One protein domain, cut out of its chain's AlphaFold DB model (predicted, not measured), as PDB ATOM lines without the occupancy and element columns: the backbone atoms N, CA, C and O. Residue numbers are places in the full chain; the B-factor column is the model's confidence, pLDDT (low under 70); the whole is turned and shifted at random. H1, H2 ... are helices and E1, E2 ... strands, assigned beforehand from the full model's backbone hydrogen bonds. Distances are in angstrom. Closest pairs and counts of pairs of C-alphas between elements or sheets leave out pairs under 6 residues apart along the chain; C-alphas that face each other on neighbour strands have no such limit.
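Overview. This is residues 2 to 153 and 170 to 205 of the 205 residues of an uncharacterized protein of Burkholderiaceae bacterium (UniProt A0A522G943). Two small three-stranded sheets, E1 E6 E3 and E4 E5 E7, come together at their edge strands E3 and E7, with the short strand pair E2 E8 beside them. H2 packs on the first sheet, H5 and H6 pack on H2, and the long helix H8 runs past the other side of the body, touching H1 near one end and H7 near its middle. The printed part has 188 residues with eight named helices and eight named strands, in the order H1 H2 E1 E2 H3 H4 E3 E4 E5 E6 H5 H6 H7 E7 E8 H8, and its class is mixed, helices and strands. The three sheets are all antiparallel. The whole is compact, with a radius of gyration of the C-alphas of 17.1 A and spans of 51 by 37 by 29 A.

Arrangement. H1, residues 2 to 10, touches residues 174 to 181 alone of H8, residues 172 to 203, about perpendicular at 88 degrees; the closest C-alphas are those of Arg 10 and Arg 178, 5.8 A apart. H2, residues 18 to 37, touches H5, residues 112 to 121, with its residues 28 to 35 alone, at a steep tilt of 44 degrees, opposite ways; the closest C-alphas are those of Val 35 and Pro 112, 4.5 A apart. With its residues 20 to 27 alone H2 touches H6, residues 129 to 133, where the C-alphas of Phe 24 and Val 129 are the closest at 5.1 A. H2 is on the sheet of E1, residues 41 to 44, E6, residues 107 to 110, and E3, residues 70 to 72, and with it makes two layers, a helix on one face of a sheet. In that sheet N 43 and O 108 are 2.8 A apart and N 109 and O 71 2.9 A, both within hydrogen-bond range. E2, residues 48 to 50, is antiparallel to E8, residues 151 to 153, with N 49 and O 152 at 2.8 A. H3, residues 54 to 59, touches no helix. H4, residues 61 to 67, is on the sheet E1 E6 E3 at a height over the sheet of 8.7 A, slantwise to the strands at 47 degrees to E6 on the local plane. E4, residues 85 to 90, and E5, residues 93 to 97, form a hairpin with N 87 and O 95 at 2.8 A, and E5 pairs with E7, residues 144 to 147, where N 94 and O 147 are 2.8 A apart. The closest C-alphas of E3 and E7 are those of Trp 72 and Gly 145, 4.5 A apart. H7, residues 136 to 139, touches residues 188 to 192 alone of H8, with the C-alphas of Tyr 137 and Arg 189 closest at 5.5 A. H2 and H8 are apart. Every O i to N i+4 pair is within hydrogen-bond range in H1, H2, H3, H4, H5, H6 and H8; H7 is too short for such a pair.

Along the chain. H1 begins at C-alpha 2, (129.972, 216.776, 150.583), and is 12.1 A long from first to last C-alpha. H2 measures 28.3 A, H5 14.1 A, H4 10.0 A and H3 8.8 A. E4 is the longest strand by residues, 14.8 A from C-alpha 85 at (131.855, 207.328, 185.017) to C-alpha 90; E5 measures 12.9 A, E7 10.5 A, E6 10.1 A and E1 9.8 A. H8 measures 46.8 A and ends at C-alpha 203, (124.891, 193.600, 182.309).

Size, cuts and confidence. The two C-alphas farthest apart are those of Ser 171 and Arg 205, 52.6 A. Residues 154 to 169 are not printed, and C-alphas 153 and 170 are 31.1 A apart across this cut, which lies between E8 and H8. The link from E3 to E4 is long, residues 73 to 84. Mean pLDDT of the printed part is 90.5; it is under 70 at residues 2 to 15, 170 and 203 to 205 of this predicted model.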
ATOM      1  N   GLN A   2     129.390 216.291 149.312       51.94
ATOM      2  CA  GLN A   2     129.972 216.776 150.583       51.94
ATOM      3  C   GLN A   2     129.625 218.232 150.976       51.94
ATOM      4  O   GLN A   2     129.211 218.498 152.105       51.94
ATOM      5  N   ARG A   3     129.719 219.192 150.039       53.47
ATOM      6  CA  ARG A   3     129.428 220.620 150.299       53.47
ATOM      7  C   ARG A   3     127.978 220.891 150.732       53.47
ATOM      8  O   ARG A   3     127.769 221.756 151.574       53.47
ATOM      9  N   LYS A   4     126.983 220.153 150.217       56.97
ATOM     10  CA  LYS A   4     125.553 220.408 150.502       56.97
ATOM     11  C   LYS A   4     125.140 219.933 151.902       56.97
ATOM     12  O   LYS A   4     124.529 220.703 152.640       56.97
ATOM     13  N   LYS A   5     125.518 218.710 152.305       62.62
ATOM     14  CA  LYS A   5     125.242 218.188 153.664       62.62
ATOM     15  C   LYS A   5     125.934 219.021 154.741       62.62
ATOM     16  O   LYS A   5     125.340 219.341 155.767       62.62
ATOM     17  N   ARG A   6     127.174 219.429 154.474       64.62
ATOM     18  CA  ARG A   6     127.940 220.278 155.380       64.62
ATOM     19  C   ARG A   6     127.378 221.692 155.485       64.62
ATOM     20  O   ARG A   6     127.235 222.191 156.597       64.62
ATOM     21  N   ALA A   7     127.027 222.316 154.358       59.31
ATOM     22  CA  ALA A   7     126.398 223.634 154.350       59.31
ATOM     23  C   ALA A   7     125.075 223.634 155.125       59.31
ATOM     24  O   ALA A   7     124.815 224.570 155.877       59.31
ATOM     25  N   ARG A   8     124.290 222.551 155.018       64.62
ATOM     26  CA  ARG A   8     123.059 222.363 155.797       64.62
ATOM     27  C   ARG A   8     123.313 222.356 157.307       64.62
ATOM     28  O   ARG A   8     122.520 222.937 158.035       64.62
ATOM     29  N   ARG A   9     124.400 221.730 157.773       66.06
ATOM     30  CA  ARG A   9     124.718 221.628 159.210       66.06
ATOM     31  C   ARG A   9     125.489 222.819 159.780       66.06
ATOM     32  O   ARG A   9     125.271 223.186 160.921       66.06
ATOM     33  N   ARG A  10     126.428 223.405 159.030       64.06
ATOM     34  CA  ARG A  10     127.393 224.383 159.579       64.06
ATOM     35  C   ARG A  10     127.369 225.755 158.897       64.06
ATOM     36  O   ARG A  10     128.081 226.660 159.348       64.06
ATOM     37  N   GLY A  11     126.558 225.916 157.851       58.38
ATOM     38  CA  GLY A  11     126.485 227.108 157.003       58.38
ATOM     39  C   GLY A  11     127.358 226.999 155.748       58.38
ATOM     40  O   GLY A  11     128.328 226.238 155.707       58.38
ATOM     41  N   ALA A  12     127.020 227.768 154.708       52.41
ATOM     42  CA  ALA A  12     127.640 227.679 153.377       52.41
ATOM     43  C   ALA A  12     129.165 227.920 153.367       52.41
ATOM     44  O   ALA A  12     129.875 227.329 152.559       52.41
ATOM     45  N   ASN A  13     129.675 228.711 154.318       56.53
ATOM     46  CA  ASN A  13     131.094 229.078 154.426       56.53
ATOM     47  C   ASN A  13     131.894 228.202 155.404       56.53
ATOM     48  O   ASN A  13     133.014 228.536 155.780       56.53
ATOM     49  N   ALA A  14     131.334 227.082 155.859       62.22
ATOM     50  CA  ALA A  14     131.931 226.284 156.922       62.22
ATOM     51  C   ALA A  14     132.933 225.227 156.442       62.22
ATOM     52  O   ALA A  14     132.999 224.181 157.080       62.22
ATOM     53  N   SER A  15     133.675 225.461 155.352       69.56
ATOM     54  CA  SER A  15     134.695 224.546 154.804       69.56
ATOM     55  C   SER A  15     135.819 224.240 155.804       69.56
ATOM     56  O   SER A  15     136.068 225.017 156.724       69.56
ATOM     57  N   LEU A  16     136.474 223.074 155.670       76.81
ATOM     58  CA  LEU A  16     137.604 222.724 156.536       76.81
ATOM     59  C   LEU A  16     138.776 223.574 156.076       76.81
ATOM     60  O   LEU A  16     138.990 223.739 154.873       76.81
ATOM     61  N   LYS A  17     139.515 224.116 157.035       81.38
ATOM     62  CA  LYS A  17     140.757 224.813 156.721       81.38
ATOM     63  C   LYS A  17     141.786 223.797 156.211       81.38
ATOM     64  O   LYS A  17     141.730 222.647 156.647       81.38
ATOM     65  N   PRO A  18     142.753 224.201 155.369       83.69
ATOM     66  CA  PRO A  18     143.812 223.308 154.900       83.69
ATOM     67  C   PRO A  18     144.519 222.552 156.033       83.69
ATOM     68  O   PRO A  18     144.673 221.343 155.943       83.69
ATOM     69  N   GLY A  19     144.829 223.221 157.151       83.62
ATOM     70  CA  GLY A  19     145.422 222.560 158.322       83.62
ATOM     71  C   GLY A  19     144.515 221.500 158.960       83.62
ATOM     72  O   GLY A  19     144.986 220.439 159.350       83.62
ATOM     73  N   GLN A  20     143.198 221.733 158.998       86.06
ATOM     74  CA  GLN A  20     142.236 220.741 159.496       86.06
ATOM     75  C   GLN A  20     142.096 219.554 158.541       86.06
ATOM     76  O   GLN A  20     141.893 218.439 159.000       86.06
ATOM     77  N   LEU A  21     142.196 219.786 157.227       88.62
ATOM     78  CA  LEU A  21     142.218 218.718 156.225       88.62
ATOM     79  C   LEU A  21     143.493 217.882 156.327       88.62
ATOM     80  O   LEU A  21     143.398 216.665 156.276       88.62
ATOM     81  N   GLY A  22     144.654 218.520 156.499       90.88
ATOM     82  CA  GLY A  22     145.934 217.828 156.666       90.88
ATOM     83  C   GLY A  22     145.967 216.965 157.926       90.88
ATOM     84  O   GLY A  22     146.294 215.786 157.849       90.88
ATOM     85  N   CYS A  23     145.533 217.522 159.062       90.75
ATOM     86  CA  CYS A  23     145.371 216.771 160.309       90.75
ATOM     87  C   CYS A  23     144.414 215.581 160.117       90.75
ATOM     88  O   CYS A  23     144.785 214.445 160.400       90.75
ATOM     89  N   PHE A  24     143.227 215.803 159.534       94.31
ATOM     90  CA  PHE A  24     142.279 214.718 159.260       94.31
ATOM     91  C   PHE A  24     142.897 213.632 158.373       94.31
ATOM     92  O   PHE A  24     142.822 212.457 158.718       94.31
ATOM     93  N   ALA A  25     143.535 214.014 157.265       94.81
ATOM     94  CA  ALA A  25     144.166 213.080 156.341       94.81
ATOM     95  C   ALA A  25     145.237 212.228 157.032       94.81
ATOM     96  O   ALA A  25     145.258 211.019 156.833       94.81
ATOM     97  N   SER A  26     146.069 212.832 157.885       96.25
ATOM     98  CA  SER A  26     147.084 212.107 158.658       96.25
ATOM     99  C   SER A  26     146.461 211.011 159.530       96.25
ATOM    100  O   SER A  26     146.847 209.846 159.438       96.25
ATOM    101  N   HIS A  27     145.424 211.340 160.310       97.31
ATOM    102  CA  HIS A  27     144.731 210.345 161.135       97.31
ATOM    103  C   HIS A  27     144.001 209.289 160.300       97.31
ATOM    104  O   HIS A  27     144.054 208.113 160.645       97.31
ATOM    105  N   TYR A  28     143.367 209.680 159.191       97.62
ATOM    106  CA  TYR A  28     142.690 208.749 158.287       97.62
ATOM    107  C   TYR A  28     143.661 207.698 157.732       97.62
ATOM    108  O   TYR A  28     143.387 206.504 157.824       97.62
ATOM    109  N   LEU A  29     144.833 208.126 157.248       98.12
ATOM    110  CA  LEU A  29     145.882 207.224 156.759       98.12
ATOM    111  C   LEU A  29     146.409 206.298 157.869       98.12
ATOM    112  O   LEU A  29     146.701 205.127 157.627       98.12
ATOM    113  N   LEU A  30     146.513 206.792 159.106       98.50
ATOM    114  CA  LEU A  30     146.889 205.960 160.252       98.50
ATOM    115  C   LEU A  30     145.799 204.940 160.612       98.50
ATOM    116  O   LEU A  30     146.130 203.822 161.002       98.50
ATOM    117  N   TRP A  31     144.516 205.270 160.440       98.56
ATOM    118  CA  TRP A  31     143.424 204.303 160.587       98.56
ATOM    119  C   TRP A  31     143.478 203.223 159.505       98.56
ATOM    120  O   TRP A  31     143.354 202.046 159.835       98.56
ATOM    121  N   GLU A  32     143.736 203.586 158.244       98.44
ATOM    122  CA  GLU A  32     143.963 202.608 157.168       98.44
ATOM    123  C   GLU A  32     145.144 201.690 157.493       98.44
ATOM    124  O   GLU A  32     145.037 200.472 157.362       98.44
ATOM    125  N   LYS A  33     146.246 202.253 158.003       98.50
ATOM    126  CA  LYS A  33     147.412 201.478 158.447       98.50
ATOM    127  C   LYS A  33     147.080 200.532 159.606       98.50
ATOM    128  O   LYS A  33     147.541 199.395 159.595       98.50
ATOM    129  N   CYS A  34     146.283 200.976 160.580       98.62
ATOM    130  CA  CYS A  34     145.809 200.150 161.697       98.62
ATOM    131  C   CYS A  34     144.996 198.946 161.197       98.62
ATOM    132  O   CYS A  34     145.249 197.808 161.594       98.62
ATOM    133  N   VAL A  35     144.062 199.186 160.270       98.62
ATOM    134  CA  VAL A  35     143.252 198.130 159.648       98.62
ATOM    135  C   VAL A  35     144.127 197.165 158.851       98.62
ATOM    136  O   VAL A  35     144.046 195.958 159.062       98.62
ATOM    137  N   ALA A  36     144.991 197.682 157.975       98.50
ATOM    138  CA  ALA A  36     145.856 196.867 157.126       98.50
ATOM    139  C   ALA A  36     146.855 196.024 157.934       98.50
ATOM    140  O   ALA A  36     147.153 194.892 157.564       98.50
ATOM    141  N   GLY A  37     147.359 196.567 159.045       98.00
ATOM    142  CA  GLY A  37     148.274 195.870 159.944       98.00
ATOM    143  C   GLY A  37     147.596 194.898 160.909       98.00
ATOM    144  O   GLY A  37     148.310 194.174 161.596       98.00
ATOM    145  N   ALA A  38     146.259 194.904 161.004       97.88
ATOM    146  CA  ALA A  38     145.468 194.098 161.939       97.88
ATOM    147  C   ALA A  38     145.960 194.153 163.401       97.88
ATOM    148  O   ALA A  38     145.765 193.215 164.174       97.88
ATOM    149  N   THR A  39     146.591 195.261 163.795       96.88
ATOM    150  CA  THR A  39     147.154 195.456 165.133       96.88
ATOM    151  C   THR A  39     146.714 196.804 165.699       96.88
ATOM    152  O   THR A  39     146.673 197.789 164.960       96.88
ATOM    153  N   PRO A  40     146.357 196.879 166.996       98.38
ATOM    154  CA  PRO A  40     146.104 198.154 167.653       98.38
ATOM    155  C   PRO A  40     147.334 199.058 167.590       98.38
ATOM    156  O   PRO A  40     148.462 198.591 167.745       98.38
ATOM    157  N   ILE A  41     147.111 200.358 167.405       98.56
ATOM    158  CA  ILE A  41     148.186 201.352 167.352       98.56
ATOM    159  C   ILE A  41     147.910 202.509 168.302       98.56
ATOM    160  O   ILE A  41     146.758 202.857 168.573       98.56
ATOM    161  N   ILE A  42     148.987 203.126 168.772       98.56
ATOM    162  CA  ILE A  42     148.946 204.404 169.477       98.56
ATOM    163  C   ILE A  42     149.320 205.492 168.477       98.56
ATOM    164  O   ILE A  42     150.347 205.402 167.805       98.56
ATOM    165  N   ILE A  43     148.462 206.499 168.364       98.25
ATOM    166  CA  ILE A  43     148.647 207.662 167.505       98.25
ATOM    167  C   ILE A  43     148.949 208.857 168.400       98.25
ATOM    168  O   ILE A  43     148.206 209.109 169.348       98.25
ATOM    169  N   LEU A  44     150.023 209.575 168.077       97.31
ATOM    170  CA  LEU A  44     150.490 210.770 168.773       97.31
ATOM    171  C   LEU A  44     150.630 211.918 167.769       97.31
ATOM    172  O   LEU A  44     151.107 211.693 166.653       97.31
ATOM    173  N   GLU A  45     150.222 213.124 168.155       94.56
ATOM    174  CA  GLU A  45     150.581 214.358 167.446       94.56
ATOM    175  C   GLU A  45     152.035 214.751 167.771       94.56
ATOM    176  O   GLU A  45     152.646 214.241 168.712       94.56
ATOM    177  N   ASP A  46     152.612 215.636 166.962       91.69
ATOM    178  CA  ASP A  46     153.993 216.113 167.096       91.69
ATOM    179  C   ASP A  46     154.224 216.975 168.346       91.69
ATOM    180  O   ASP A  46     155.350 217.072 168.824       91.69
ATOM    181  N   ASP A  47     153.157 217.543 168.904       91.75
ATOM    182  CA  ASP A  47     153.153 218.345 170.129       91.75
ATOM    183  C   ASP A  47     152.765 217.544 171.392       91.75
ATOM    184  O   ASP A  47     152.427 218.116 172.436       91.75
ATOM    185  N   ALA A  48     152.791 216.209 171.315       95.31
ATOM    186  CA  ALA A  48     152.482 215.336 172.439       95.31
ATOM    187  C   ALA A  48     153.649 215.253 173.435       95.31
ATOM    188  O   ALA A  48     154.727 214.742 173.134       95.31
ATOM    189  N   ILE A  49     153.397 215.655 174.680       96.56
ATOM    190  CA  ILE A  49     154.341 215.509 175.788       96.56
ATOM    191  C   ILE A  49     153.965 214.281 176.610       96.56
ATOM    192  O   ILE A  49     152.892 214.223 177.221       96.56
ATOM    193  N   LEU A  50     154.879 213.313 176.648       97.69
ATOM    194  CA  LEU A  50     154.716 212.063 177.385       97.69
ATOM    195  C   LEU A  50     154.937 212.287 178.886       97.69
ATOM    196  O   LEU A  50     155.929 212.885 179.305       97.69
ATOM    197  N   LEU A  51     154.015 211.787 179.702       98.00
ATOM    198  CA  LEU A  51     154.122 211.813 181.161       98.00
ATOM    199  C   LEU A  51     154.750 210.503 181.672       98.00
ATOM    200  O   LEU A  51     154.725 209.502 180.955       98.00
ATOM    201  N   PRO A  52     155.250 210.439 182.922       97.94
ATOM    202  CA  PRO A  52     155.801 209.198 183.488       97.94
ATOM    203  C   PRO A  52     154.830 208.006 183.448       97.94
ATOM    204  O   PRO A  52     155.245 206.855 183.354       97.94
ATOM    205  N   THR A  53     153.526 208.281 183.467       97.88
ATOM    206  CA  THR A  53     152.448 207.294 183.334       97.88
ATOM    207  C   THR A  53     152.339 206.699 181.925       97.88
ATOM    208  O   THR A  53     151.648 205.706 181.743       97.88
ATOM    209  N   PHE A  54     153.034 207.224 180.915       98.31
ATOM    210  CA  PHE A  54     153.011 206.663 179.563       98.31
ATOM    211  C   PHE A  54     153.598 205.250 179.497       98.31
ATOM    212  O   PHE A  54     153.010 204.387 178.851       98.31
ATOM    213  N   VAL A  55     154.693 204.970 180.212       98.12
ATOM    214  CA  VAL A  55     155.304 203.627 180.227       98.12
ATOM    215  C   VAL A  55     154.331 202.574 180.787       98.12
ATOM    216  O   VAL A  55     154.028 201.628 180.056       98.12
ATOM    217  N   PRO A  56     153.718 202.764 181.976       98.12
ATOM    218  CA  PRO A  56     152.668 201.865 182.455       98.12
ATOM    219  C   PRO A  56     151.486 201.706 181.491       98.12
ATOM    220  O   PRO A  56     150.860 200.647 181.451       98.12
ATOM    221  N   PHE A  57     151.141 202.740 180.716       98.44
ATOM    222  CA  PHE A  57     150.080 202.632 179.712       98.44
ATOM    223  C   PHE A  57     150.476 201.678 178.579       98.44
ATOM    224  O   PHE A  57     149.677 200.820 178.208       98.44
ATOM    225  N   ILE A  58     151.706 201.789 178.062       98.00
ATOM    226  CA  ILE A  58     152.237 200.883 177.031       98.00
ATOM    227  C   ILE A  58     152.241 199.436 177.524       98.00
ATOM    228  O   ILE A  58     151.755 198.556 176.814       98.00
ATOM    229  N   GLU A  59     152.712 199.197 178.748       98.19
ATOM    230  CA  GLU A  59     152.743 197.863 179.365       98.19
ATOM    231  C   GLU A  59     151.347 197.223 179.457       98.19
ATOM    232  O   GLU A  59     151.210 196.007 179.356       98.19
ATOM    233  N   ASN A  60     150.297 198.039 179.589       98.31
ATOM    234  CA  ASN A  60     148.907 197.592 179.677       98.31
ATOM    235  C   ASN A  60     148.116 197.751 178.361       98.31
ATOM    236  O   ASN A  60     146.909 197.495 178.330       98.31
ATOM    237  N   SER A  61     148.762 198.168 177.267       97.50
ATOM    238  CA  SER A  61     148.092 198.548 176.011       97.50
ATOM    239  C   SER A  61     147.289 197.412 175.373       97.50
ATOM    240  O   SER A  61     146.209 197.657 174.838       97.50
ATOM    241  N   ALA A  62     147.758 196.165 175.487       97.88
ATOM    242  CA  ALA A  62     147.032 194.991 175.009       97.88
ATOM    243  C   ALA A  62     145.704 194.790 175.764       97.88
ATOM    244  O   ALA A  62     144.667 194.567 175.141       97.88
ATOM    245  N   THR A  63     145.708 194.943 177.092       98.31
ATOM    246  CA  THR A  63     144.491 194.868 177.917       98.31
ATOM    247  C   THR A  63     143.518 195.984 177.548       98.31
ATOM    248  O   THR A  63     142.334 195.726 177.338       98.31
ATOM    249  N   PHE A  64     144.020 197.213 177.384       98.38
ATOM    250  CA  PHE A  64     143.204 198.332 176.915       98.38
ATOM    251  C   PHE A  64     142.566 198.046 175.556       98.38
ATOM    252  O   PHE A  64     141.357 198.210 175.423       98.38
ATOM    253  N   ALA A  65     143.346 197.590 174.574       97.94
ATOM    254  CA  ALA A  65     142.864 197.297 173.227       97.94
ATOM    255  C   ALA A  65     141.838 196.153 173.192       97.94
ATOM    256  O   ALA A  65     140.922 196.178 172.374       97.94
ATOM    257  N   ASN A  66     141.962 195.171 174.088       97.94
ATOM    258  CA  ASN A  66     141.006 194.070 174.193       97.94
ATOM    259  C   ASN A  66     139.648 194.521 174.753       97.94
ATOM    260  O   ASN A  66     138.617 193.982 174.359       97.94
ATOM    261  N   HIS A  67     139.635 195.486 175.677       97.44
ATOM    262  CA  HIS A  67     138.402 195.945 176.330       97.44
ATOM    263  C   HIS A  67     137.760 197.131 175.603       97.44
ATOM    264  O   HIS A  67     136.535 197.267 175.573       97.44
ATOM    265  N   TYR A  68     138.582 198.003 175.021       97.88
ATOM    266  CA  TYR A  68     138.163 199.285 174.477       97.88
ATOM    267  C   TYR A  68     138.743 199.491 173.091       97.88
ATOM    268  O   TYR A  68     139.952 199.536 172.878       97.88
ATOM    269  N   GLY A  69     137.846 199.721 172.137       97.31
ATOM    270  CA  GLY A  69     138.249 199.965 170.766       97.31
ATOM    271  C   GLY A  69     138.995 201.293 170.557       97.31
ATOM    272  O   GLY A  69     139.638 201.456 169.520       97.31
ATOM    273  N   LEU A  70     138.872 202.228 171.502       98.31
ATOM    274  CA  LEU A  70     139.449 203.569 171.492       98.31
ATOM    275  C   LEU A  70     139.736 204.003 172.933       98.31
ATOM    276  O   LEU A  70     138.841 203.885 173.767       98.31
ATOM    277  N   VAL A  71     140.929 204.525 173.231       98.38
ATOM    278  CA  VAL A  71     141.260 205.044 174.573       98.38
ATOM    279  C   VAL A  71     142.053 206.333 174.467       98.38
ATOM    280  O   VAL A  71     143.146 206.361 173.899       98.38
ATOM    281  N   TRP A  72     141.493 207.417 174.998       98.00
ATOM    282  CA  TRP A  72     142.139 208.721 174.992       98.00
ATOM    283  C   TRP A  72     143.157 208.826 176.117       98.00
ATOM    284  O   TRP A  72     142.884 208.461 177.261       98.00
ATOM    285  N   MET A  73     144.323 209.364 175.773       97.44
ATOM    286  CA  MET A  73     145.495 209.423 176.651       97.44
ATOM    287  C   MET A  73     145.751 210.833 177.201       97.44
ATOM    288  O   MET A  73     146.482 210.999 178.179       97.44
ATOM    289  N   GLN A  74     145.134 211.835 176.572       95.69
ATOM    290  CA  GLN A  74     145.163 213.248 176.949       95.69
ATOM    291  C   GLN A  74     143.989 213.625 177.868       95.69
ATOM    292  O   GLN A  74     142.965 212.939 177.857       95.69
ATOM    293  N   PRO A  75     144.053 214.751 178.601       94.25
ATOM    294  CA  PRO A  75     142.902 215.265 179.337       94.25
ATOM    295  C   PRO A  75     141.804 215.798 178.407       94.25
ATOM    296  O   PRO A  75     142.059 216.401 177.359       94.25
ATOM    297  N   SER A  76     140.547 215.648 178.823       92.75
ATOM    298  CA  SER A  76     139.408 216.279 178.159       92.75
ATOM    299  C   SER A  76     139.372 217.768 178.462       92.75
ATOM    300  O   SER A  76     139.242 218.177 179.612       92.75
ATOM    301  N   ARG A  77     139.392 218.591 177.412       90.31
ATOM    302  CA  ARG A  77     139.158 220.041 177.512       90.31
ATOM    303  C   ARG A  77     137.673 220.416 177.576       90.31
ATOM    304  O   ARG A  77     137.345 221.583 177.759       90.31
ATOM    305  N   LYS A  78     136.761 219.451 177.394       89.44
ATOM    306  CA  LYS A  78     135.302 219.686 177.389       89.44
ATOM    307  C   LYS A  78     134.639 219.400 178.736       89.44
ATOM    308  O   LYS A  78     133.455 219.704 178.897       89.44
ATOM    309  N   ILE A  79     135.364 218.771 179.660       89.56
ATOM    310  CA  ILE A  79     134.836 218.253 180.919       89.56
ATOM    311  C   ILE A  79     135.719 218.725 182.074       89.56
ATOM    312  O   ILE A  79     136.904 218.406 182.136       89.56
ATOM    313  N   ALA A  80     135.123 219.474 183.002       87.38
ATOM    314  CA  ALA A  80     135.811 219.945 184.197       87.38
ATOM    315  C   ALA A  80     136.241 218.770 185.089       87.38
ATOM    316  O   ALA A  80     135.532 217.766 185.194       87.38
ATOM    317  N   ASN A  81     137.403 218.909 185.735       87.56
ATOM    318  CA  ASN A  81     137.959 217.949 186.697       87.56
ATOM    319  C   ASN A  81     138.072 216.501 186.182       87.56
ATOM    320  O   ASN A  81     138.092 215.569 186.979       87.56
ATOM    321  N   GLN A  82     138.096 216.296 184.858       90.44
ATOM    322  CA  GLN A  82     138.078 214.963 184.240       90.44
ATOM    323  C   GLN A  82     136.951 214.059 184.785       90.44
ATOM    324  O   GLN A  82     137.125 212.850 184.958       90.44
ATOM    325  N   ALA A  83     135.790 214.658 185.079       92.38
ATOM    326  CA  ALA A  83     134.634 213.938 185.590       92.38
ATOM    327  C   ALA A  83     134.126 212.913 184.562       92.38
ATOM    328  O   ALA A  83     133.746 213.244 183.440       92.38
ATOM    329  N   GLY A  84     134.083 211.649 184.958       94.38
ATOM    330  CA  GLY A  84     133.631 210.556 184.111       94.38
ATOM    331  C   GLY A  84     133.132 209.400 184.959       94.38
ATOM    332  O   GLY A  84     133.445 209.308 186.147       94.38
ATOM    333  N   TYR A  85     132.341 208.527 184.351       95.44
ATOM    334  CA  TYR A  85     131.855 207.328 185.017       95.44
ATOM    335  C   TYR A  85     132.939 206.250 184.982       95.44
ATOM    336  O   TYR A  85     133.328 205.808 183.899       95.44
ATOM    337  N   SER A  86     133.438 205.854 186.153       96.75
ATOM    338  CA  SER A  86     134.470 204.823 186.287       96.75
ATOM    339  C   SER A  86     133.947 203.464 185.829       96.75
ATOM    340  O   SER A  86     132.900 203.007 186.280       96.75
ATOM    341  N   LEU A  87     134.686 202.825 184.926       96.56
ATOM    342  CA  LEU A  87     134.332 201.542 184.332       96.56
ATOM    343  C   LEU A  87     135.043 200.383 185.021       96.56
ATOM    344  O   LEU A  87     134.383 199.414 185.385       96.56
ATOM    345  N   GLU A  88     136.362 200.490 185.173       97.62
ATOM    346  CA  GLU A  88     137.237 199.473 185.763       97.62
ATOM    347  C   GLU A  88     138.627 200.061 186.064       97.62
ATOM    348  O   GLU A  88     138.892 201.238 185.788       97.62
ATOM    349  N   LYS A  89     139.522 199.227 186.607       98.25
ATOM    350  CA  LYS A  89     140.948 199.532 186.750       98.25
ATOM    351  C   LYS A  89     141.783 198.628 185.851       98.25
ATOM    352  O   LYS A  89     141.616 197.415 185.892       98.25
ATOM    353  N   ILE A  90     142.713 199.222 185.109       98.25
ATOM    354  CA  ILE A  90     143.718 198.514 184.308       98.25
ATOM    355  C   ILE A  90     145.083 199.059 184.725       98.25
ATOM    356  O   ILE A  90     145.379 200.234 184.506       98.25
ATOM    357  N   GLY A  91     145.897 198.227 185.380       96.75
ATOM    358  CA  GLY A  91     147.154 198.669 185.986       96.75
ATOM    359  C   GLY A  91     146.934 199.848 186.954       96.75
ATOM    360  O   GLY A  91     146.041 199.776 187.805       96.75
ATOM    361  N   PRO A  92     147.702 200.949 186.840       97.62
ATOM    362  CA  PRO A  92     147.523 202.130 187.686       97.62
ATOM    363  C   PRO A  92     146.368 203.047 187.239       97.62
ATOM    364  O   PRO A  92     146.126 204.067 187.883       97.62
ATOM    365  N   PHE A  93     145.662 202.727 186.150       98.50
ATOM    366  CA  PHE A  93     144.660 203.607 185.552       98.50
ATOM    367  C   PHE A  93     143.247 203.246 185.981       98.50
ATOM    368  O   PHE A  93     142.833 202.089 185.928       98.50
ATOM    369  N   THR A  94     142.462 204.269 186.304       98.50
ATOM    370  CA  THR A  94     141.003 204.175 186.314       98.50
ATOM    371  C   THR A  94     140.484 204.520 184.925       98.50
ATOM    372  O   THR A  94     140.672 205.641 184.450       98.50
ATOM    373  N   VAL A  95     139.809 203.571 184.279       98.38
ATOM    374  CA  VAL A  95     139.179 203.791 182.973       98.38
ATOM    375  C   VAL A  95     137.832 204.461 183.178       98.38
ATOM    376  O   VAL A  95     137.033 204.015 184.002       98.38
ATOM    377  N   LYS A  96     137.562 205.533 182.436       97.69
ATOM    378  CA  LYS A  96     136.349 206.339 182.581       97.69
ATOM    379  C   LYS A  96     135.639 206.513 181.247       97.69
ATOM    380  O   LYS A  96     136.265 206.817 180.233       97.69
ATOM    381  N   LYS A  97     134.308 206.415 181.274       96.88
ATOM    382  CA  LYS A  97     133.432 206.865 180.188       96.88
ATOM    383  C   LYS A  97     133.033 208.314 180.421       96.88
ATOM    384  O   LYS A  97     132.429 208.643 181.445       96.88
ATOM    385  N   PHE A  98     133.329 209.178 179.460       96.88
ATOM    386  CA  PHE A  98     132.992 210.596 179.524       96.88
ATOM    387  C   PHE A  98     131.644 210.870 178.848       96.88
ATOM    388  O   PHE A  98     131.254 210.219 177.877       96.88
ATOM    389  N   ALA A  99     130.921 211.870 179.363       94.50
ATOM    390  CA  ALA A  99     129.630 212.290 178.809       94.50
ATOM    391  C   ALA A  99     129.768 213.091 177.498       94.50
ATOM    392  O   ALA A  99     128.797 213.234 176.752       94.50
ATOM    393  N   LYS A 100     130.965 213.619 177.223       93.81
ATOM    394  CA  LYS A 100     131.370 214.260 175.966       93.81
ATOM    395  C   LYS A 100     132.685 213.617 175.510       93.81
ATOM    396  O   LYS A 100     133.411 213.063 176.335       93.81
ATOM    397  N   GLY A 101     132.991 213.671 174.222       88.69
ATOM    398  CA  GLY A 101     134.327 213.365 173.720       88.69
ATOM    399  C   GLY A 101     135.331 214.441 174.111       88.69
ATOM    400  O   GLY A 101     135.088 215.291 174.977       88.69
ATOM    401  N   PHE A 102     136.484 214.401 173.465       90.69
ATOM    402  CA  PHE A 102     137.590 215.295 173.770       90.69
ATOM    403  C   PHE A 102     137.778 216.291 172.629       90.69
ATOM    404  O   PHE A 102     137.210 216.144 171.545       90.69
ATOM    405  N   SER A 103     138.498 217.368 172.919       85.44
ATOM    406  CA  SER A 103     138.913 218.343 171.910       85.44
ATOM    407  C   SER A 103     140.374 218.087 171.576       85.44
ATOM    408  O   SER A 103     141.193 218.060 172.496       85.44
ATOM    409  N   GLY A 104     140.689 217.974 170.289       87.69
ATOM    410  CA  GLY A 104     142.010 217.564 169.816       87.69
ATOM    411  C   GLY A 104     142.217 216.047 169.783       87.69
ATOM    412  O   GLY A 104     141.384 215.273 170.265       87.69
ATOM    413  N   THR A 105     143.338 215.658 169.182       91.88
ATOM    414  CA  THR A 105     143.724 214.275 168.875       91.88
ATOM    415  C   THR A 105     145.194 214.009 169.223       91.88
ATOM    416  O   THR A 105     145.804 213.105 168.659       91.88
ATOM    417  N   THR A 106     145.727 214.755 170.199       95.19
ATOM    418  CA  THR A 106     147.118 214.733 170.677       95.19
ATOM    419  C   THR A 106     147.634 213.330 170.962       95.19
ATOM    420  O   THR A 106     148.783 213.030 170.657       95.19
ATOM    421  N   GLY A 107     146.811 212.456 171.548       96.88
ATOM    422  CA  GLY A 107     147.248 211.092 171.824       96.88
ATOM    423  C   GLY A 107     146.129 210.111 172.133       96.88
ATOM    424  O   GLY A 107     145.290 210.366 173.009       96.88
ATOM    425  N   TYR A 108     146.142 208.967 171.445       98.25
ATOM    426  CA  TYR A 108     145.191 207.891 171.689       98.25
ATOM    427  C   TYR A 108     145.612 206.505 171.198       98.25
ATOM    428  O   TYR A 108     146.334 206.363 170.217       98.25
ATOM    429  N   LEU A 109     145.056 205.475 171.838       98.69
ATOM    430  CA  LEU A 109     145.059 204.090 171.367       98.69
ATOM    431  C   LEU A 109     143.817 203.823 170.505       98.69
ATOM    432  O   LEU A 109     142.712 204.229 170.875       98.69
ATOM    433  N   ILE A 110     143.977 203.100 169.396       98.69
ATOM    434  CA  ILE A 110     142.877 202.654 168.535       98.69
ATOM    435  C   ILE A 110     143.083 201.214 168.051       98.69
ATOM    436  O   ILE A 110     144.186 200.817 167.683       98.69
ATOM    437  N   THR A 111     141.999 200.441 168.027       98.81
ATOM    438  CA  THR A 111     141.965 199.069 167.490       98.81
ATOM    439  C   THR A 111     141.601 199.037 166.001       98.81
ATOM    440  O   THR A 111     140.927 199.958 165.525       98.81
ATOM    441  N   PRO A 112     141.947 197.965 165.260       98.69
ATOM    442  CA  PRO A 112     141.559 197.814 163.855       98.69
ATOM    443  C   PRO A 112     140.043 197.907 163.622       98.69
ATOM    444  O   PRO A 112     139.593 198.537 162.668       98.69
ATOM    445  N   GLN A 113     139.229 197.345 164.517       98.50
ATOM    446  CA  GLN A 113     137.766 197.335 164.403       98.50
ATOM    447  C   GLN A 113     137.183 198.750 164.524       98.50
ATOM    448  O   GLN A 113     136.315 199.157 163.743       98.50
ATOM    449  N   THR A 114     137.690 199.535 165.474       98.38
ATOM    450  CA  THR A 114     137.293 200.937 165.625       98.38
ATOM    451  C   THR A 114     137.812 201.802 164.489       98.38
ATOM    452  O   THR A 114     137.071 202.645 163.985       98.38
ATOM    453  N   ALA A 115     139.051 201.583 164.049       98.50
ATOM    454  CA  ALA A 115     139.612 202.270 162.891       98.50
ATOM    455  C   ALA A 115     138.733 202.040 161.653       98.50
ATOM    456  O   ALA A 115     138.328 203.004 161.007       98.50
ATOM    457  N   GLN A 116     138.317 200.796 161.394       98.44
ATOM    458  CA  GLN A 116     137.379 200.479 160.315       98.44
ATOM    459  C   GLN A 116     136.028 201.187 160.484       98.44
ATOM    460  O   GLN A 116     135.463 201.695 159.512       98.44
ATOM    461  N   THR A 117     135.511 201.260 161.713       98.06
ATOM    462  CA  THR A 117     134.275 201.997 162.019       98.06
ATOM    463  C   THR A 117     134.412 203.478 161.660       98.06
ATOM    464  O   THR A 117     133.516 204.041 161.028       98.06
ATOM    465  N   PHE A 118     135.549 204.105 161.980       97.62
ATOM    466  CA  PHE A 118     135.816 205.483 161.580       97.62
ATOM    467  C   PHE A 118     135.979 205.640 160.073       97.62
ATOM    468  O   PHE A 118     135.383 206.561 159.520       97.62
ATOM    469  N   LEU A 119     136.693 204.751 159.382       96.94
ATOM    470  CA  LEU A 119     136.820 204.802 157.919       96.94
ATOM    471  C   LEU A 119     135.444 204.743 157.236       96.94
ATOM    472  O   LEU A 119     135.145 205.570 156.374       96.94
ATOM    473  N   ASN A 120     134.567 203.845 157.695       95.50
ATOM    474  CA  ASN A 120     133.200 203.716 157.184       95.50
ATOM    475  C   ASN A 120     132.358 204.968 157.472       95.50
ATOM    476  O   ASN A 120     131.641 205.463 156.601       95.50
ATOM    477  N   TYR A 121     132.457 205.505 158.692       93.81
ATOM    478  CA  TYR A 121     131.730 206.707 159.101       93.81
ATOM    479  C   TYR A 121     132.215 207.969 158.367       93.81
ATOM    480  O   TYR A 121     131.446 208.904 158.140       93.81
ATOM    481  N   THR A 122     133.484 207.989 157.954       91.25
ATOM    482  CA  THR A 122     134.155 209.154 157.361       91.25
ATOM    483  C   THR A 122     134.280 209.096 155.843       91.25
ATOM    484  O   THR A 122     135.121 209.785 155.269       91.25
ATOM    485  N   ALA A 123     133.364 208.394 155.164       83.25
ATOM    486  CA  ALA A 123     133.220 208.460 153.703       83.25
ATOM    487  C   ALA A 123     133.086 209.912 153.177       83.25
ATOM    488  O   ALA A 123     133.445 210.217 152.039       83.25
ATOM    489  N   GLU A 124     132.588 210.835 154.010       83.62
ATOM    490  CA  GLU A 124     132.611 212.278 153.760       83.62
ATOM    491  C   GLU A 124     133.198 213.040 154.967       83.62
ATOM    492  O   GLU A 124     132.677 212.952 156.080       83.62
ATOM    493  N   TRP A 125     134.234 213.866 154.761       86.69
ATOM    494  CA  TRP A 125     134.859 214.672 155.829       86.69
ATOM    495  C   TRP A 125     134.078 215.969 156.099       86.69
ATOM    496  O   TRP A 125     134.368 217.053 155.575       86.69
ATOM    497  N   LEU A 126     133.023 215.855 156.907       82.56
ATOM    498  CA  LEU A 126     132.104 216.962 157.205       82.56
ATOM    499  C   LEU A 126     132.625 217.912 158.296       82.56
ATOM    500  O   LEU A 126     132.340 219.117 158.268       82.56
ATOM    501  N   CYS A 127     133.391 217.382 159.247       84.06
ATOM    502  CA  CYS A 127     133.902 218.078 160.425       84.06
ATOM    503  C   CYS A 127     135.407 217.817 160.585       84.06
ATOM    504  O   CYS A 127     135.934 216.936 159.913       84.06
ATOM    505  N   PRO A 128     136.123 218.586 161.428       89.31
ATOM    506  CA  PRO A 128     137.487 218.233 161.805       89.31
ATOM    507  C   PRO A 128     137.518 216.851 162.471       89.31
ATOM    508  O   PRO A 128     136.479 216.354 162.920       89.31
ATOM    509  N   VAL A 129     138.693 216.225 162.503       92.38
ATOM    510  CA  VAL A 129     138.847 214.840 162.967       92.38
ATOM    511  C   VAL A 129     138.381 214.665 164.412       92.38
ATOM    512  O   VAL A 129     137.535 213.818 164.675       92.38
ATOM    513  N   ASP A 130     138.791 215.553 165.315       90.25
ATOM    514  CA  ASP A 130     138.409 215.529 166.730       90.25
ATOM    515  C   ASP A 130     136.886 215.595 166.928       90.25
ATOM    516  O   ASP A 130     136.287 214.810 167.659       90.25
ATOM    517  N   THR A 131     136.228 216.490 166.194       89.56
ATOM    518  CA  THR A 131     134.778 216.672 166.198       89.56
ATOM    519  C   THR A 131     134.080 215.465 165.594       89.56
ATOM    520  O   THR A 131     132.945 215.185 165.943       89.56
ATOM    521  N   THR A 132     134.718 214.767 164.663       91.94
ATOM    522  CA  THR A 132     134.162 213.563 164.047       91.94
ATOM    523  C   THR A 132     134.196 212.394 165.026       91.94
ATOM    524  O   THR A 132     133.190 211.705 165.156       91.94
ATOM    525  N   MET A 133     135.297 212.237 165.764       94.75
ATOM    526  CA  MET A 133     135.481 211.201 166.788       94.75
ATOM    527  C   MET A 133     134.662 211.465 168.065       94.75
ATOM    528  O   MET A 133     134.240 210.535 168.743       94.75
ATOM    529  N   ASP A 134     134.383 212.733 168.387       92.31
ATOM    530  CA  ASP A 134     133.512 213.151 169.500       92.31
ATOM    531  C   ASP A 134     132.048 212.709 169.331       92.31
ATOM    532  O   ASP A 134     131.271 212.724 170.289       92.31
ATOM    533  N   ARG A 135     131.646 212.318 168.119       93.19
ATOM    534  CA  ARG A 135     130.266 211.944 167.782       93.19
ATOM    535  C   ARG A 135     129.995 210.474 168.058       93.19
ATOM    536  O   ARG A 135     129.385 209.785 167.246       93.19
ATOM    537  N   PHE A 136     130.362 210.012 169.249       95.19
ATOM    538  CA  PHE A 136     130.139 208.633 169.694       95.19
ATOM    539  C   PHE A 136     128.679 208.169 169.583       95.19
ATOM    540  O   PHE A 136     128.430 206.983 169.404       95.19
ATOM    541  N   TYR A 137     127.722 209.099 169.605       95.50
ATOM    542  CA  TYR A 137     126.290 208.855 169.398       95.50
ATOM    543  C   TYR A 137     125.872 208.632 167.928       95.50
ATOM    544  O   TYR A 137     124.713 208.323 167.657       95.50
ATOM    545  N   ASP A 138     126.777 208.830 166.969       93.75
ATOM    546  CA  ASP A 138     126.588 208.487 165.555       93.75
ATOM    547  C   ASP A 138     127.217 207.132 165.213       93.75
ATOM    548  O   ASP A 138     126.590 206.312 164.548       93.75
ATOM    549  N   HIS A 139     128.454 206.901 165.659       94.69
ATOM    550  CA  HIS A 139     129.256 205.739 165.259       94.69
ATOM    551  C   HIS A 139     129.402 204.665 166.351       94.69
ATOM    552  O   HIS A 139     130.041 203.647 166.109       94.69
ATOM    553  N   ASN A 140     128.819 204.858 167.539       95.44
ATOM    554  CA  ASN A 140     128.838 203.914 168.670       95.44
ATOM    555  C   ASN A 140     130.238 203.553 169.207       95.44
ATOM    556  O   ASN A 140     130.417 202.496 169.806       95.44
ATOM    557  N   VAL A 141     131.230 204.430 169.027       96.81
ATOM    558  CA  VAL A 141     132.560 204.272 169.648       96.81
ATOM    559  C   VAL A 141     132.621 205.210 170.838       96.81
ATOM    560  O   VAL A 141     132.682 206.420 170.651       96.81
ATOM    561  N   GLU A 142     132.545 204.658 172.045       96.69
ATOM    562  CA  GLU A 142     132.404 205.438 173.274       96.69
ATOM    563  C   GLU A 142     133.593 206.365 173.556       96.69
ATOM    564  O   GLU A 142     134.746 206.051 173.270       96.69
ATOM    565  N   SER A 143     133.302 207.500 174.198       95.88
ATOM    566  CA  SER A 143     134.325 208.407 174.722       95.88
ATOM    567  C   SER A 143     134.960 207.821 175.984       95.88
ATOM    568  O   SER A 143     134.443 208.001 177.093       95.88
ATOM    569  N   ILE A 144     136.055 207.086 175.801       97.88
ATOM    570  CA  ILE A 144     136.818 206.444 176.871       97.88
ATOM    571  C   ILE A 144     138.130 207.191 177.087       97.88
ATOM    572  O   ILE A 144     138.856 207.467 176.135       97.88
ATOM    573  N   GLY A 145     138.450 207.480 178.345       97.62
ATOM    574  CA  GLY A 145     139.747 208.019 178.747       97.62
ATOM    575  C   GLY A 145     140.214 207.435 180.073       97.62
ATOM    576  O   GLY A 145     139.521 206.621 180.689       97.62
ATOM    577  N   ILE A 146     141.393 207.862 180.510       98.00
ATOM    578  CA  ILE A 146     142.088 207.307 181.675       98.00
ATOM    579  C   ILE A 146     142.420 208.378 182.713       98.00
ATOM    580  O   ILE A 146     142.572 209.557 182.394       98.00
ATOM    581  N   ASP A 147     142.539 207.942 183.962       97.00
ATOM    582  CA  ASP A 147     143.006 208.747 185.086       97.00
ATOM    583  C   ASP A 147     143.985 207.917 185.941       97.00
ATOM    584  O   ASP A 147     143.579 206.855 186.428       97.00
ATOM    585  N   PRO A 148     145.252 208.339 186.116       97.12
ATOM    586  CA  PRO A 148     145.856 209.562 185.575       97.12
ATOM    587  C   PRO A 148     146.013 209.530 184.046       97.12
ATOM    588  O   PRO A 148     146.173 208.469 183.446       97.12
ATOM    589  N   VAL A 149     145.999 210.704 183.410       96.69
ATOM    590  CA  VAL A 149     146.353 210.848 181.985       96.69
ATOM    591  C   VAL A 149     147.830 210.516 181.765       96.69
ATOM    592  O   VAL A 149     148.630 210.576 182.704       96.69
ATOM    593  N   CYS A 150     148.215 210.182 180.534       96.88
ATOM    594  CA  CYS A 150     149.608 209.869 180.200       96.88
ATOM    595  C   CYS A 150     150.229 210.764 179.130       96.88
ATOM    596  O   CYS A 150     151.431 210.675 178.883       96.88
ATOM    597  N   ILE A 151     149.438 211.666 178.550       96.38
ATOM    598  CA  ILE A 151     149.892 212.667 177.588       96.38
ATOM    599  C   ILE A 151     149.298 214.025 177.952       96.38
ATOM    600  O   ILE A 151     148.154 214.121 178.402       96.38
ATOM    601  N   ARG A 152     150.058 215.092 177.709       93.62
ATOM    602  CA  ARG A 152     149.533 216.458 177.602       93.62
ATOM    603  C   ARG A 152     149.954 217.069 176.268       93.62
ATOM    604  O   ARG A 152     150.934 216.629 175.681       93.62
ATOM    605  N   GLN A 153     149.221 218.075 175.813       90.50
ATOM    606  CA  GLN A 153     149.636 218.869 174.659       90.50
ATOM    607  C   GLN A 153     150.658 219.925 175.098       90.50
ATOM    608  O   GLN A 153     150.562 220.453 176.210       90.50
ATOM    609  N   ARG A 170     128.607 236.493 160.374       69.81
ATOM    610  CA  ARG A 170     127.729 235.375 159.999       69.81
ATOM    611  C   ARG A 170     126.300 235.886 159.845       69.81
ATOM    612  O   ARG A 170     125.877 236.754 160.608       69.81
ATOM    613  N   SER A 171     125.556 235.336 158.889       80.62
ATOM    614  CA  SER A 171     124.136 235.663 158.753       80.62
ATOM    615  C   SER A 171     123.341 235.104 159.942       80.62
ATOM    616  O   SER A 171     123.710 234.074 160.511       80.62
ATOM    617  N   LEU A 172     122.216 235.739 160.295       82.25
ATOM    618  CA  LEU A 172     121.302 235.226 161.328       82.25
ATOM    619  C   LEU A 172     120.818 233.805 161.010       82.25
ATOM    620  O   LEU A 172     120.702 232.973 161.902       82.25
ATOM    621  N   GLN A 173     120.597 233.503 159.728       82.00
ATOM    622  CA  GLN A 173     120.207 232.161 159.301       82.00
ATOM    623  C   GLN A 173     121.295 231.123 159.600       82.00
ATOM    624  O   GLN A 173     120.980 230.003 159.989       82.00
ATOM    625  N   ASP A 174     122.572 231.474 159.430       77.19
ATOM    626  CA  ASP A 174     123.680 230.568 159.749       77.19
ATOM    627  C   ASP A 174     123.850 230.367 161.254       77.19
ATOM    628  O   ASP A 174     124.263 229.287 161.672       77.19
ATOM    629  N   ILE A 175     123.519 231.380 162.061       80.81
ATOM    630  CA  ILE A 175     123.477 231.259 163.523       80.81
ATOM    631  C   ILE A 175     122.359 230.291 163.918       80.81
ATOM    632  O   ILE A 175     122.642 229.264 164.523       80.81
ATOM    633  N   LEU A 176     121.119 230.543 163.487       85.69
ATOM    634  CA  LEU A 176     119.969 229.692 163.818       85.69
ATOM    635  C   LEU A 176     120.160 228.232 163.378       85.69
ATOM    636  O   LEU A 176     119.833 227.315 164.125       85.69
ATOM    637  N   ARG A 177     120.727 227.998 162.186       83.69
ATOM    638  CA  ARG A 177     121.045 226.638 161.712       83.69
ATOM    639  C   ARG A 177     122.034 225.917 162.624       83.69
ATOM    640  O   ARG A 177     121.883 224.718 162.831       83.69
ATOM    641  N   ARG A 178     123.046 226.627 163.133       79.56
ATOM    642  CA  ARG A 178     124.053 226.055 164.035       79.56
ATOM    643  C   ARG A 178     123.460 225.736 165.394       79.56
ATOM    644  O   ARG A 178     123.615 224.610 165.832       79.56
ATOM    645  N   GLU A 179     122.719 226.671 165.982       86.12
ATOM    646  CA  GLU A 179     122.052 226.447 167.270       86.12
ATOM    647  C   GLU A 179     121.100 225.247 167.204       86.12
ATOM    648  O   GLU A 179     121.100 224.397 168.092       86.12
ATOM    649  N   TYR A 180     120.341 225.112 166.110       87.62
ATOM    650  CA  TYR A 180     119.501 223.936 165.888       87.62
ATOM    651  C   TYR A 180     120.320 222.640 165.795       87.62
ATOM    652  O   TYR A 180     119.982 221.652 166.444       87.62
ATOM    653  N   ALA A 181     121.401 222.633 165.008       85.88
ATOM    654  CA  ALA A 181     122.259 221.457 164.858       85.88
ATOM    655  C   ALA A 181     122.950 221.070 166.179       85.88
ATOM    656  O   ALA A 181     123.025 219.889 166.511       85.88
ATOM    657  N   ASP A 182     123.404 222.055 166.954       86.50
ATOM    658  CA  ASP A 182     124.040 221.848 168.254       86.50
ATOM    659  C   ASP A 182     123.028 221.320 169.287       86.50
ATOM    660  O   ASP A 182     123.355 220.433 170.085       86.50
ATOM    661  N   ALA A 183     121.778 221.798 169.245       90.38
ATOM    662  CA  ALA A 183     120.685 221.272 170.059       90.38
ATOM    663  C   ALA A 183     120.343 219.818 169.689       90.38
ATOM    664  O   ALA A 183     120.233 218.973 170.582       90.38
ATOM    665  N   GLU A 184     120.234 219.504 168.394       91.44
ATOM    666  CA  GLU A 184     120.024 218.139 167.891       91.44
ATOM    667  C   GLU A 184     121.144 217.201 168.374       91.44
ATOM    668  O   GLU A 184     120.875 216.151 168.966       91.44
ATOM    669  N   ASP A 185     122.403 217.605 168.199       91.06
ATOM    670  CA  ASP A 185     123.571 216.849 168.652       91.06
ATOM    671  C   ASP A 185     123.561 216.640 170.174       91.06
ATOM    672  O   ASP A 185     123.920 215.564 170.663       91.06
ATOM    673  N   ASN A 186     123.118 217.637 170.946       93.00
ATOM    674  CA  ASN A 186     123.012 217.513 172.394       93.00
ATOM    675  C   ASN A 186     121.946 216.494 172.816       93.00
ATOM    676  O   ASN A 186     122.226 215.659 173.676       93.00
ATOM    677  N   VAL A 187     120.761 216.521 172.198       95.69
ATOM    678  CA  VAL A 187     119.687 215.553 172.480       95.69
ATOM    679  C   VAL A 187     120.162 214.130 172.196       95.69
ATOM    680  O   VAL A 187     120.036 213.252 173.051       95.69
ATOM    681  N   ARG A 188     120.777 213.907 171.030       96.12
ATOM    682  CA  ARG A 188     121.280 212.585 170.626       96.12
ATOM    683  C   ARG A 188     122.367 212.077 171.567       96.12
ATOM    684  O   ARG A 188     122.328 210.923 171.987       96.12
ATOM    685  N   ARG A 189     123.293 212.951 171.968       96.06
ATOM    686  CA  ARG A 189     124.342 212.630 172.942       96.06
ATOM    687  C   ARG A 189     123.776 212.249 174.310       96.06
ATOM    688  O   ARG A 189     124.233 211.274 174.903       96.06
ATOM    689  N   VAL A 190     122.804 213.007 174.820       96.19
ATOM    690  CA  VAL A 190     122.157 212.710 176.110       96.19
ATOM    691  C   VAL A 190     121.434 211.367 176.045       96.19
ATOM    692  O   VAL A 190     121.665 210.524 176.909       96.19
ATOM    693  N   ALA A 191     120.639 211.134 174.999       96.94
ATOM    694  CA  ALA A 191     119.937 209.869 174.799       96.94
ATOM    695  C   ALA A 191     120.907 208.676 174.729       96.94
ATOM    696  O   ALA A 191     120.692 207.667 175.400       96.94
ATOM    697  N   HIS A 192     122.010 208.811 173.985       97.12
ATOM    698  CA  HIS A 192     123.044 207.777 173.881       97.12
ATOM    699  C   HIS A 192     123.696 207.464 175.231       97.12
ATOM    700  O   HIS A 192     123.821 206.302 175.607       97.12
ATOM    701  N   ASN A 193     124.072 208.493 175.996       96.50
ATOM    702  CA  ASN A 193     124.653 208.302 177.326       96.50
ATOM    703  C   ASN A 193     123.673 207.617 178.288       96.50
ATOM    704  O   ASN A 193     124.071 206.700 179.001       96.50
ATOM    705  N   LEU A 194     122.398 208.019 178.292       95.50
ATOM    706  CA  LEU A 194     121.370 207.360 179.103       95.50
ATOM    707  C   LEU A 194     121.233 205.883 178.721       95.50
ATOM    708  O   LEU A 194     121.271 205.021 179.596       95.50
ATOM    709  N   ALA A 195     121.154 205.580 177.424       95.19
ATOM    710  CA  ALA A 195     121.079 204.208 176.934       95.19
ATOM    711  C   ALA A 195     122.305 203.375 177.342       95.19
ATOM    712  O   ALA A 195     122.154 202.219 177.735       95.19
ATOM    713  N   PHE A 196     123.508 203.957 177.294       94.69
ATOM    714  CA  PHE A 196     124.731 203.310 177.771       94.69
ATOM    715  C   PHE A 196     124.631 202.924 179.255       94.69
ATOM    716  O   PHE A 196     124.908 201.779 179.612       94.69
ATOM    717  N   PHE A 197     124.198 203.850 180.118       92.06
ATOM    718  CA  PHE A 197     124.081 203.585 181.556       92.06
ATOM    719  C   PHE A 197     123.008 202.548 181.877       92.06
ATOM    720  O   PHE A 197     123.254 201.657 182.686       92.06
ATOM    721  N   ILE A 198     121.857 202.624 181.206       91.62
ATOM    722  CA  ILE A 198     120.775 201.647 181.359       91.62
ATOM    723  C   ILE A 198     121.286 200.252 180.991       91.62
ATOM    724  O   ILE A 198     121.194 199.342 181.808       91.62
ATOM    725  N   LYS A 199     121.896 200.082 179.808       90.75
ATOM    726  CA  LYS A 199     122.447 198.786 179.372       90.75
ATOM    727  C   LYS A 199     123.431 198.214 180.392       90.75
ATOM    728  O   LYS A 199     123.326 197.046 180.748       90.75
ATOM    729  N   ARG A 200     124.340 199.042 180.911       85.56
ATOM    730  CA  ARG A 200     125.369 198.590 181.855       85.56
ATOM    731  C   ARG A 200     124.793 198.137 183.198       85.56
ATOM    732  O   ARG A 200     125.273 197.149 183.739       85.56
ATOM    733  N   GLN A 201     123.736 198.780 183.701       79.38
ATOM    734  CA  GLN A 201     123.052 198.327 184.922       79.38
ATOM    735  C   GLN A 201     122.448 196.921 184.788       79.38
ATOM    736  O   GLN A 201     122.382 196.195 185.777       79.38
ATOM    737  N   PHE A 202     122.038 196.525 183.580       72.81
ATOM    738  CA  PHE A 202     121.500 195.188 183.318       72.81
ATOM    739  C   PHE A 202     122.576 194.133 183.037       72.81
ATOM    740  O   PHE A 202     122.322 192.960 183.269       72.81
ATOM    741  N   THR A 203     123.765 194.525 182.567       68.69
ATOM    742  CA  THR A 203     124.891 193.600 182.309       68.69
ATOM    743  C   THR A 203     125.777 193.364 183.539       68.69
ATOM    744  O   THR A 203     126.570 192.433 183.552       68.69
ATOM    745  N   SER A 204     125.673 194.197 184.580       57.25
ATOM    746  CA  SER A 204     126.394 194.023 185.855       57.25
ATOM    747  C   SER A 204     125.620 193.202 186.903       57.25
ATOM    748  O   SER A 204     125.963 193.260 188.084       57.25
ATOM    749  N   ARG A 205     124.580 192.472 186.485       42.16
ATOM    750  CA  ARG A 205     123.909 191.413 187.256       42.16
ATOM    751  C   ARG A 205     124.245 190.065 186.641       42.16
ATOM    752  O   ARG A 205     124.387 189.111 187.430       42.16
TER     753      ARG A 205